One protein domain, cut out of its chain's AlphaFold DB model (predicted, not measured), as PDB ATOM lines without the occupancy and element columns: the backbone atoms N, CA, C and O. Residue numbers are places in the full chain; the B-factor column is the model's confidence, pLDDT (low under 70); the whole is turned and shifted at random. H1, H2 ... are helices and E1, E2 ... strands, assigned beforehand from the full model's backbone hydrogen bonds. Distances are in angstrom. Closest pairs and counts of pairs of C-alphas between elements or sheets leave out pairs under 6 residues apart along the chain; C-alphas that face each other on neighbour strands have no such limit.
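This is residues 64 to 141 of the 149 residues of an uncharacterized protein of Yonghaparkia sp. Root332 (UniProt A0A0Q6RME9). A long, twisted two-stranded hairpin, E1 and E2, makes the longest axis, and a short helix, H1, lies between it and a smaller two-stranded hairpin, E3 and E4. A stretch of 19 residues with no named element, 107 to 125, leads from H1 to the small hairpin. The 78 printed residues hold one named helix and four named strands, in the order E1, E2, H1, E3, E4; both two-stranded sheets are antiparallel, and the class is mixed, helices and strands. The whole is only just compact, close to loose, with a radius of gyration of the C-alphas of 13.5 A, and elongated, spanning 42 by 26 by 22 A.

E1, residues 64 to 75, begins with C-alpha 64 at (134.388, 192.135, 137.435) and is 34.1 A long. E2, residues 80 to 92, is 33.7 A long and bends by 60 degrees at residue 88. H1, residues 97 to 106, begins with C-alpha 97 at (143.876, 192.970, 139.399). E3 is residues 126 to 132. E4, residues 135 to 140, ends with C-alpha 140 at (155.373, 203.327, 148.627).

In the hairpin E1 and E2, N 70 and O 85 are 2.9 A apart, within hydrogen-bond range. The closest C-alphas of E2 and H1 are those of Val 91 and Ala 97, 6.1 A apart. In H1 every O i to N i+4 pair is within hydrogen-bond range. The closest C-alphas of H1 and E3 are those of Thr 106 and Leu 126, 6.7 A apart. In the hairpin E3 and E4, N 137 and O 130 are 2.8 A apart, within hydrogen-bond range. H1 and E4 are near each other, with 5 pairs of C-alphas within 10 A. E1 and E2 are apart from E3 and E4.

The C-alphas farthest apart, those of Pro 77 and Asp 94, are 43.6 A apart. The printed part has no cut. The link from H1 to E3 is long; the others are tight. Mean pLDDT of the printed part is 94.2, and no printed residue is under 70.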
ATOM      1  N   GLU A  64     134.261 193.586 137.538       93.88
ATOM      2  CA  GLU A  64     134.388 192.135 137.435       93.88
ATOM      3  C   GLU A  64     135.059 191.580 138.696       93.88
ATOM      4  O   GLU A  64     135.827 192.272 139.365       93.88
ATOM      5  N   THR A  65     134.780 190.318 139.021       95.81
ATOM      6  CA  THR A  65     135.446 189.618 140.125       95.81
ATOM      7  C   THR A  65     136.723 188.953 139.623       95.81
ATOM      8  O   THR A  65     136.683 188.163 138.677       95.81
ATOM      9  N   ALA A  66     137.848 189.234 140.275       95.62
ATOM     10  CA  ALA A  66     139.134 188.602 140.025       95.62
ATOM     11  C   ALA A  66     139.613 187.839 141.267       95.62
ATOM     12  O   ALA A  66     139.587 188.371 142.374       95.62
ATOM     13  N   GLU A  67     140.100 186.614 141.079       96.75
ATOM     14  CA  GLU A  67     140.803 185.868 142.125       96.75
ATOM     15  C   GLU A  67     142.283 186.270 142.146       96.75
ATOM     16  O   GLU A  67     142.959 186.269 141.113       96.75
ATOM     17  N   VAL A  68     142.799 186.598 143.330       96.81
ATOM     18  CA  VAL A  68     144.210 186.923 143.558       96.81
ATOM     19  C   VAL A  68     144.777 186.092 144.702       96.81
ATOM     20  O   VAL A  68     144.092 185.806 145.678       96.81
ATOM     21  N   GLU A  69     146.047 185.715 144.594       97.31
ATOM     22  CA  GLU A  69     146.778 185.033 145.663       97.31
ATOM     23  C   GLU A  69     147.629 186.058 146.421       97.31
ATOM     24  O   GLU A  69     148.528 186.685 145.851       97.31
ATOM     25  N   LEU A  70     147.316 186.258 147.700       96.81
ATOM     26  CA  LEU A  70     148.002 187.187 148.592       96.81
ATOM     27  C   LEU A  70     148.784 186.415 149.644       96.81
ATOM     28  O   LEU A  70     148.294 185.447 150.211       96.81
ATOM     29  N   PHE A  71     150.001 186.870 149.921       96.88
ATOM     30  CA  PHE A  71     150.898 186.216 150.864       96.88
ATOM     31  C   PHE A  71     150.925 186.982 152.185       96.88
ATOM     32  O   PHE A  71     151.352 188.140 152.224       96.88
ATOM     33  N   PHE A  72     150.502 186.327 153.264       97.56
ATOM     34  CA  PHE A  72     150.496 186.883 154.616       97.56
ATOM     35  C   PHE A  72     151.617 186.288 155.462       97.56
ATOM     36  O   PHE A  72     152.042 185.154 155.251       97.56
ATOM     37  N   ALA A  73     152.125 187.076 156.406       97.12
ATOM     38  CA  ALA A  73     153.272 186.698 157.213       97.12
ATOM     39  C   ALA A  73     152.866 185.906 158.455       97.12
ATOM     40  O   ALA A  73     151.949 186.298 159.171       97.12
ATOM     41  N   VAL A  74     153.623 184.862 158.766       97.44
ATOM     42  CA  VAL A  74     153.548 184.115 160.024       97.44
ATOM     43  C   VAL A  74     154.890 184.237 160.714       97.44
ATOM     44  O   VAL A  74     155.920 183.928 160.123       97.44
ATOM     45  N   SER A  75     154.890 184.729 161.949       94.88
ATOM     46  CA  SER A  75     156.120 184.888 162.727       94.88
ATOM     47  C   SER A  75     156.352 183.668 163.611       94.88
ATOM     48  O   SER A  75     155.506 183.327 164.436       94.88
ATOM     49  N   HIS A  76     157.533 183.067 163.512       91.75
ATOM     50  CA  HIS A  76     158.020 182.074 164.466       91.75
ATOM     51  C   HIS A  76     159.173 182.665 165.293       91.75
ATOM     52  O   HIS A  76     159.641 183.773 165.021       91.75
ATOM     53  N   PRO A  77     159.689 181.953 166.314       93.25
ATOM     54  CA  PRO A  77     160.772 182.479 167.146       93.25
ATOM     55  C   PRO A  77     162.062 182.849 166.394       93.25
ATOM     56  O   PRO A  77     162.874 183.599 166.931       93.25
ATOM     57  N   THR A  78     162.289 182.301 165.196       93.06
ATOM     58  CA  THR A  78     163.550 182.460 164.450       93.06
ATOM     59  C   THR A  78     163.388 182.927 163.009       93.06
ATOM     60  O   THR A  78     164.394 183.259 162.384       93.06
ATOM     61  N   ASP A  79     162.171 182.942 162.471       94.44
ATOM     62  CA  ASP A  79     161.905 183.242 161.066       94.44
ATOM     63  C   ASP A  79     160.497 183.814 160.843       94.44
ATOM     64  O   ASP A  79     159.696 183.964 161.770       94.44
ATOM     65  N   ILE A  80     160.251 184.198 159.589       94.94
ATOM     66  CA  ILE A  80     158.954 184.624 159.077       94.94
ATOM     67  C   ILE A  80     158.675 183.797 157.826       94.94
ATOM     68  O   ILE A  80     159.470 183.830 156.884       94.94
ATOM     69  N   ASP A  81     157.533 183.117 157.810       96.62
ATOM     70  CA  ASP A  81     157.015 182.431 156.631       96.62
ATOM     71  C   ASP A  81     155.939 183.277 155.947       96.62
ATOM     72  O   ASP A  81     155.244 184.068 156.583       96.62
ATOM     73  N   LEU A  82     155.806 183.106 154.631       96.94
ATOM     74  CA  LEU A  82     154.750 183.717 153.830       96.94
ATOM     75  C   LEU A  82     153.773 182.632 153.380       96.94
ATOM     76  O   LEU A  82     154.152 181.738 152.622       96.94
ATOM     77  N   ILE A  83     152.526 182.724 153.830       97.75
ATOM     78  CA  ILE A  83     151.470 181.763 153.512       97.75
ATOM     79  C   ILE A  83     150.507 182.389 152.497       97.75
ATOM     80  O   ILE A  83     150.019 183.494 152.742       97.75
ATOM     81  N   PRO A  84     150.241 181.723 151.360       97.56
ATOM     82  CA  PRO A  84     149.284 182.215 150.385       97.56
ATOM     83  C   PRO A  84     147.838 182.002 150.835       97.56
ATOM     84  O   PRO A  84     147.478 180.942 151.349       97.56
ATOM     85  N   GLU A  85     146.991 182.978 150.541       97.81
ATOM     86  CA  GLU A  85     145.537 182.873 150.585       97.81
ATOM     87  C   GLU A  85     144.936 183.421 149.286       97.81
ATOM     88  O   GLU A  85     145.384 184.444 148.764       97.81
ATOM     89  N   THR A  86     143.897 182.762 148.775       97.69
ATOM     90  CA  THR A  86     143.126 183.255 147.627       97.69
ATOM     91  C   THR A  86     142.025 184.194 148.105       97.69
ATOM     92  O   THR A  86     141.244 183.835 148.985       97.69
ATOM     93  N   HIS A  87     141.946 185.374 147.499       96.69
ATOM     94  CA  HIS A  87     140.937 186.394 147.775       96.69
ATOM     95  C   HIS A  87     140.236 186.801 146.480       96.69
ATOM     96  O   HIS A  87     140.865 186.883 145.425       96.69
ATOM     97  N   GLU A  88     138.938 187.073 146.567       96.25
ATOM     98  CA  GLU A  88     138.156 187.644 145.471       96.25
ATOM     99  C   GLU A  88     138.147 189.171 145.594       96.25
ATOM    100  O   GLU A  88     137.844 189.711 146.660       96.25
ATOM    101  N   LEU A  89     138.468 189.870 144.506       95.44
ATOM    102  CA  LEU A  89     138.446 191.329 144.428       95.44
ATOM    103  C   LEU A  89     137.528 191.806 143.318       95.44
ATOM    104  O   LEU A  89     137.540 191.265 142.216       95.44
ATOM    105  N   GLU A  90     136.776 192.863 143.605       94.38
ATOM    106  CA  GLU A  90     136.102 193.633 142.568       94.38
ATOM    107  C   GLU A  90     137.124 194.549 141.892       94.38
ATOM    108  O   GLU A  90     137.798 195.352 142.539       94.38
ATOM    109  N   VAL A  91     137.252 194.409 140.579       95.06
ATOM    110  CA  VAL A  91     138.169 195.177 139.739       95.06
ATOM    111  C   VAL A  91     137.346 195.829 138.638       95.06
ATOM    112  O   VAL A  91     136.417 195.218 138.117       95.06
ATOM    113  N   GLU A  92     137.649 197.072 138.272       92.75
ATOM    114  CA  GLU A  92     137.055 197.686 137.077       92.75
ATOM    115  C   GLU A  92     137.324 196.797 135.848       92.75
ATOM    116  O   GLU A  92     138.395 196.196 135.751       92.75
ATOM    117  N   SER A  93     136.371 196.676 134.916       89.75
ATOM    118  CA  SER A  93     136.487 195.733 133.785       89.75
ATOM    119  C   SER A  93     137.729 195.952 132.901       89.75
ATOM    120  O   SER A  93     138.178 195.033 132.219       89.75
ATOM    121  N   ASP A  94     138.288 197.160 132.878       88.50
ATOM    122  CA  ASP A  94     139.540 197.525 132.201       88.50
ATOM    123  C   ASP A  94     140.715 197.770 133.170       88.50
ATOM    124  O   ASP A  94     141.810 198.156 132.748       88.50
ATOM    125  N   GLY A  95     140.504 197.506 134.459       88.19
ATOM    126  CA  GLY A  95     141.471 197.661 135.536       88.19
ATOM    127  C   GLY A  95     142.457 196.495 135.667       88.19
ATOM    128  O   GLY A  95     142.359 195.443 135.034       88.19
ATOM    129  N   SER A  96     143.460 196.690 136.522       92.44
ATOM    130  CA  SER A  96     144.521 195.715 136.791       92.44
ATOM    131  C   SER A  96     144.293 195.048 138.145       92.44
ATOM    132  O   SER A  96     144.407 195.700 139.183       92.44
ATOM    133  N   ALA A  97     144.057 193.732 138.157       94.50
ATOM    134  CA  ALA A  97     143.876 192.970 139.399       94.50
ATOM    135  C   ALA A  97     145.082 193.086 140.352       94.50
ATOM    136  O   ALA A  97     144.914 193.097 141.566       94.50
ATOM    137  N   ILE A  98     146.297 193.237 139.810       94.62
ATOM    138  CA  ILE A  98     147.510 193.450 140.614       94.62
ATOM    139  C   ILE A  98     147.473 194.817 141.312       94.62
ATOM    140  O   ILE A  98     147.863 194.925 142.469       94.62
ATOM    141  N   GLU A  99     147.015 195.864 140.624       93.69
ATOM    142  CA  GLU A  99     146.925 197.210 141.207       93.69
ATOM    143  C   GLU A  99     145.819 197.276 142.261       93.69
ATOM    144  O   GLU A  99     146.052 197.807 143.345       93.69
ATOM    145  N   ALA A 100     144.671 196.644 141.993       94.69
ATOM    146  CA  ALA A 100     143.594 196.487 142.968       94.69
ATOM    147  C   ALA A 100     144.063 195.716 144.215       94.69
ATOM    148  O   ALA A 100     143.822 196.151 145.338       94.69
ATOM    149  N   ALA A 101     144.803 194.618 144.033       96.31
ATOM    150  CA  ALA A 101     145.387 193.847 145.127       96.31
ATOM    151  C   ALA A 101     146.391 194.663 145.958       96.31
ATOM    152  O   ALA A 101     146.355 194.613 147.188       96.31
ATOM    153  N   LEU A 102     147.266 195.437 145.304       95.75
ATOM    154  CA  LEU A 102     148.227 196.317 145.978       95.75
ATOM    155  C   LEU A 102     147.524 197.408 146.793       95.75
ATOM    156  O   LEU A 102     147.909 197.642 147.936       95.75
ATOM    157  N   ALA A 103     146.492 198.050 146.244       94.75
ATOM    158  CA  ALA A 103     145.697 199.028 146.983       94.75
ATOM    159  C   ALA A 103     145.012 198.371 148.191       94.75
ATOM    160  O   ALA A 103     145.195 198.799 149.327       94.75
ATOM    161  N   ALA A 104     144.326 197.250 147.980       95.31
ATOM    162  CA  ALA A 104     143.557 196.591 149.026       95.31
ATOM    163  C   ALA A 104     144.422 196.039 150.179       95.31
ATOM    164  O   ALA A 104     144.021 196.121 151.345       95.31
ATOM    165  N   ILE A 105     145.620 195.509 149.889       95.50
ATOM    166  CA  ILE A 105     146.542 195.029 150.931       95.50
ATOM    167  C   ILE A 105     147.188 196.192 151.698       95.50
ATOM    168  O   ILE A 105     147.378 196.083 152.910       95.50
ATOM    169  N   THR A 106     147.485 197.311 151.031       94.62
ATOM    170  CA  THR A 106     148.125 198.476 151.665       94.62
ATOM    171  C   THR A 106     147.152 199.324 152.478       94.62
ATOM    172  O   THR A 106     147.490 199.777 153.568       94.62
ATOM    173  N   GLU A 107     145.906 199.450 152.033       94.12
ATOM    174  CA  GLU A 107     144.820 200.098 152.782       94.12
ATOM    175  C   GLU A 107     144.298 199.232 153.939       94.12
ATOM    176  O   GLU A 107     143.506 199.687 154.762       94.12
ATOM    177  N   GLY A 108     144.715 197.962 154.007       92.50
ATOM    178  CA  GLY A 108     144.228 197.014 155.006       92.50
ATOM    179  C   GLY A 108     142.774 196.584 154.801       92.50
ATOM    180  O   GLY A 108     142.194 196.012 155.725       92.50
ATOM    181  N   ALA A 109     142.203 196.839 153.617       94.69
ATOM    182  CA  ALA A 109     140.856 196.419 153.230       94.69
ATOM    183  C   ALA A 109     140.725 194.888 153.178       94.69
ATOM    184  O   ALA A 109     139.646 194.351 153.420       94.69
ATOM    185  N   ILE A 110     141.838 194.193 152.929       94.06
ATOM    186  CA  ILE A 110     141.946 192.741 153.055       94.06
ATOM    187  C   ILE A 110     142.715 192.400 154.330       94.06
ATOM    188  O   ILE A 110     143.816 192.905 154.591       94.06
ATOM    189  N   ALA A 111     142.132 191.502 155.116       93.69
ATOM    190  CA  ALA A 111     142.774 190.866 156.253       93.69
ATOM    191  C   ALA A 111     142.971 189.371 155.956       93.69
ATOM    192  O   ALA A 111     142.151 188.798 155.233       93.69
ATOM    193  N   PRO A 112     144.025 188.742 156.505       96.56
ATOM    194  CA  PRO A 112     144.154 187.296 156.429       96.56
ATOM    195  C   PRO A 112     142.964 186.611 157.099       96.56
ATOM    196  O   PRO A 112     142.375 187.136 158.052       96.56
ATOM    197  N   THR A 113     142.629 185.429 156.599       96.69
ATOM    198  CA  THR A 113     141.546 184.608 157.145       96.69
ATOM    199  C   THR A 113     141.943 184.016 158.493       96.69
ATOM    200  O   THR A 113     141.118 183.945 159.408       96.69
ATOM    201  N   ASP A 114     143.204 183.602 158.627       95.69
ATOM    202  CA  ASP A 114     143.755 183.114 159.887       95.69
ATOM    203  C   ASP A 114     144.209 184.289 160.782       95.69
ATOM    204  O   ASP A 114     144.987 185.140 160.337       95.69
ATOM    205  N   PRO A 115     143.743 184.374 162.044       95.06
ATOM    206  CA  PRO A 115     144.116 185.456 162.954       95.06
ATOM    207  C   PRO A 115     145.591 185.442 163.386       95.06
ATOM    208  O   PRO A 115     146.065 186.467 163.883       95.06
ATOM    209  N   ASP A 116     146.307 184.327 163.226       94.81
ATOM    210  CA  ASP A 116     147.738 184.231 163.536       94.81
ATOM    211  C   ASP A 116     148.613 184.800 162.404       94.81
ATOM    212  O   ASP A 116     149.825 184.974 162.569       94.81
ATOM    213  N   TYR A 117     148.018 185.112 161.250       96.69
ATOM    214  CA  TYR A 117     148.716 185.695 160.112       96.69
ATOM    215  C   TYR A 117     148.674 187.224 160.183       96.69
ATOM    216  O   TYR A 117     147.730 187.845 160.674       96.69
ATOM    217  N   ALA A 118     149.703 187.863 159.636       96.00
ATOM    218  CA  ALA A 118     149.859 189.306 159.634       96.00
ATOM    219  C   ALA A 118     149.957 189.860 158.210       96.00
ATOM    220  O   ALA A 118     150.763 189.419 157.389       96.00
ATOM    221  N   ASN A 119     149.177 190.906 157.938       95.31
ATOM    222  CA  ASN A 119     149.406 191.771 156.790       95.31
ATOM    223  C   ASN A 119     150.483 192.811 157.149       95.31
ATOM    224  O   ASN A 119     150.194 193.792 157.833       95.31
ATOM    225  N   LEU A 120     151.714 192.600 156.672       91.75
ATOM    226  CA  LEU A 120     152.853 193.500 156.917       91.75
ATOM    227  C   LEU A 120     152.794 194.815 156.123       91.75
ATOM    228  O   LEU A 120     153.611 195.705 156.355       91.75
ATOM    229  N   TRP A 121     151.863 194.929 155.178       91.00
ATOM    230  CA  TRP A 121     151.714 196.080 154.288       91.00
ATOM    231  C   TRP A 121     150.568 196.999 154.696       91.00
ATOM    232  O   TRP A 121     150.421 198.067 154.107       91.00
ATOM    233  N   ARG A 122     149.765 196.604 155.690       91.75
ATOM    234  CA  ARG A 122     148.658 197.419 156.192       91.75
ATOM    235  C   ARG A 122     149.171 198.803 156.600       91.75
ATOM    236  O   ARG A 122     150.189 198.922 157.280       91.75
ATOM    237  N   ASP A 123     148.423 199.822 156.203       90.81
ATOM    238  CA  ASP A 123     148.680 201.237 156.464       90.81
ATOM    239  C   ASP A 123     149.980 201.773 155.833       90.81
ATOM    240  O   ASP A 123     150.444 202.854 156.204       90.81
ATOM    241  N   VAL A 124     150.576 201.059 154.869       90.88
ATOM    242  CA  VAL A 124     151.695 201.573 154.064       90.88
ATOM    243  C   VAL A 124     151.126 202.439 152.936       90.88
ATOM    244  O   VAL A 124     150.441 201.911 152.069       90.88
ATOM    245  N   PRO A 125     151.399 203.757 152.881       91.38
ATOM    246  CA  PRO A 125     150.867 204.604 151.817       91.38
ATOM    247  C   PRO A 125     151.287 204.129 150.421       91.38
ATOM    248  O   PRO A 125     152.480 204.024 150.139       91.38
ATOM    249  N   LEU A 126     150.323 203.905 149.528       92.25
ATOM    250  CA  LEU A 126     150.571 203.650 148.111       92.25
ATOM    251  C   LEU A 126     150.457 204.967 147.332       92.25
ATOM    252  O   LEU A 126     149.362 205.469 147.094       92.25
ATOM    253  N   ASN A 127     151.594 205.551 146.949       91.81
ATOM    254  CA  ASN A 127     151.626 206.833 146.234       91.81
ATOM    255  C   ASN A 127     151.321 206.668 144.742       91.81
ATOM    256  O   ASN A 127     150.832 207.600 144.103       91.81
ATOM    257  N   GLY A 128     151.648 205.506 144.175       91.31
ATOM    258  CA  GLY A 128     151.374 205.212 142.777       91.31
ATOM    259  C   GLY A 128     151.923 203.870 142.310       91.31
ATOM    260  O   GLY A 128     152.847 203.304 142.899       91.31
ATOM    261  N   VAL A 129     151.356 203.386 141.207       93.81
ATOM    262  CA  VAL A 129     151.825 202.207 140.480       93.81
ATOM    263  C   VAL A 129     151.970 202.581 139.008       93.81
ATOM    264  O   VAL A 129     151.038 203.088 138.393       93.81
ATOM    265  N   GLU A 130     153.148 202.349 138.437       93.94
ATOM    266  CA  GLU A 130     153.433 202.601 137.024       93.94
ATOM    267  C   GLU A 130     153.878 201.303 136.345       93.94
ATOM    268  O   GLU A 130     154.817 200.641 136.796       93.94
ATOM    269  N   ARG A 131     153.250 200.945 135.220       92.62
ATOM    270  CA  ARG A 131     153.665 199.795 134.405       92.62
ATOM    271  C   ARG A 131     154.600 200.224 133.277       92.62
ATOM    272  O   ARG A 131     154.221 200.983 132.388       92.62
ATOM    273  N   GLY A 132     155.812 199.676 133.277       92.50
ATOM    274  CA  GLY A 132     156.802 199.800 132.210       92.50
ATOM    275  C   GLY A 132     157.117 198.438 131.594       92.50
ATOM    276  O   GLY A 132     158.040 197.756 132.036       92.50
ATOM    277  N   GLY A 133     156.366 198.040 130.561       90.50
ATOM    278  CA  GLY A 133     156.465 196.690 129.993       90.50
ATOM    279  C   GLY A 133     156.049 195.637 131.022       90.50
ATOM    280  O   GLY A 133     154.959 195.731 131.578       90.50
ATOM    281  N   ASP A 134     156.941 194.688 131.307       91.88
ATOM    282  CA  ASP A 134     156.722 193.624 132.301       91.88
ATOM    283  C   ASP A 134     157.099 194.041 133.734       91.88
ATOM    284  O   ASP A 134     157.012 193.243 134.666       91.88
ATOM    285  N   VAL A 135     157.554 195.282 133.932       93.06
ATOM    286  CA  VAL A 135     157.962 195.798 135.241       93.06
ATOM    287  C   VAL A 135     156.877 196.710 135.795       93.06
ATOM    288  O   VAL A 135     156.469 197.672 135.145       93.06
ATOM    289  N   LEU A 136     156.452 196.442 137.029       93.38
ATOM    290  CA  LEU A 136     155.657 197.368 137.831       93.38
ATOM    291  C   LEU A 136     156.589 198.146 138.758       93.38
ATOM    292  O   LEU A 136     157.302 197.563 139.575       93.38
ATOM    293  N   ARG A 137     156.583 199.470 138.636       94.44
ATOM    294  CA  ARG A 137     157.164 200.369 139.625       94.44
ATOM    295  C   ARG A 137     156.075 200.709 140.634       94.44
ATOM    296  O   ARG A 137     155.082 201.325 140.273       94.44
ATOM    297  N   VAL A 138     156.293 200.330 141.886       94.75
ATOM    298  CA  VAL A 138     155.392 200.629 143.004       94.75
ATOM    299  C   VAL A 138     156.063 201.686 143.878       94.75
ATOM    300  O   VAL A 138     157.170 201.467 144.370       94.75
ATOM    301  N   ASP A 139     155.434 202.850 144.019       92.75
ATOM    302  CA  ASP A 139     155.884 203.935 144.892       92.75
ATOM    303  C   ASP A 139     155.142 203.838 146.227       92.75
ATOM    304  O   ASP A 139     153.941 204.103 146.311       92.75
ATOM    305  N   LEU A 140     155.870 203.419 147.261       91.25
ATOM    306  CA  LEU A 140     155.373 203.327 148.627       91.25
ATOM    307  C   LEU A 140     155.904 204.510 149.439       91.25
ATOM    308  O   LEU A 140     157.102 204.805 149.435       91.25
ATOM    309  N   GLY A 141     155.010 205.183 150.152       83.56
ATOM    310  CA  GLY A 141     155.334 206.238 151.099       83.56
ATOM    311  C   GLY A 141     155.566 205.706 152.513       83.56
ATOM    312  O   GLY A 141     155.276 204.559 152.835       83.56
TER     313      GLY A 141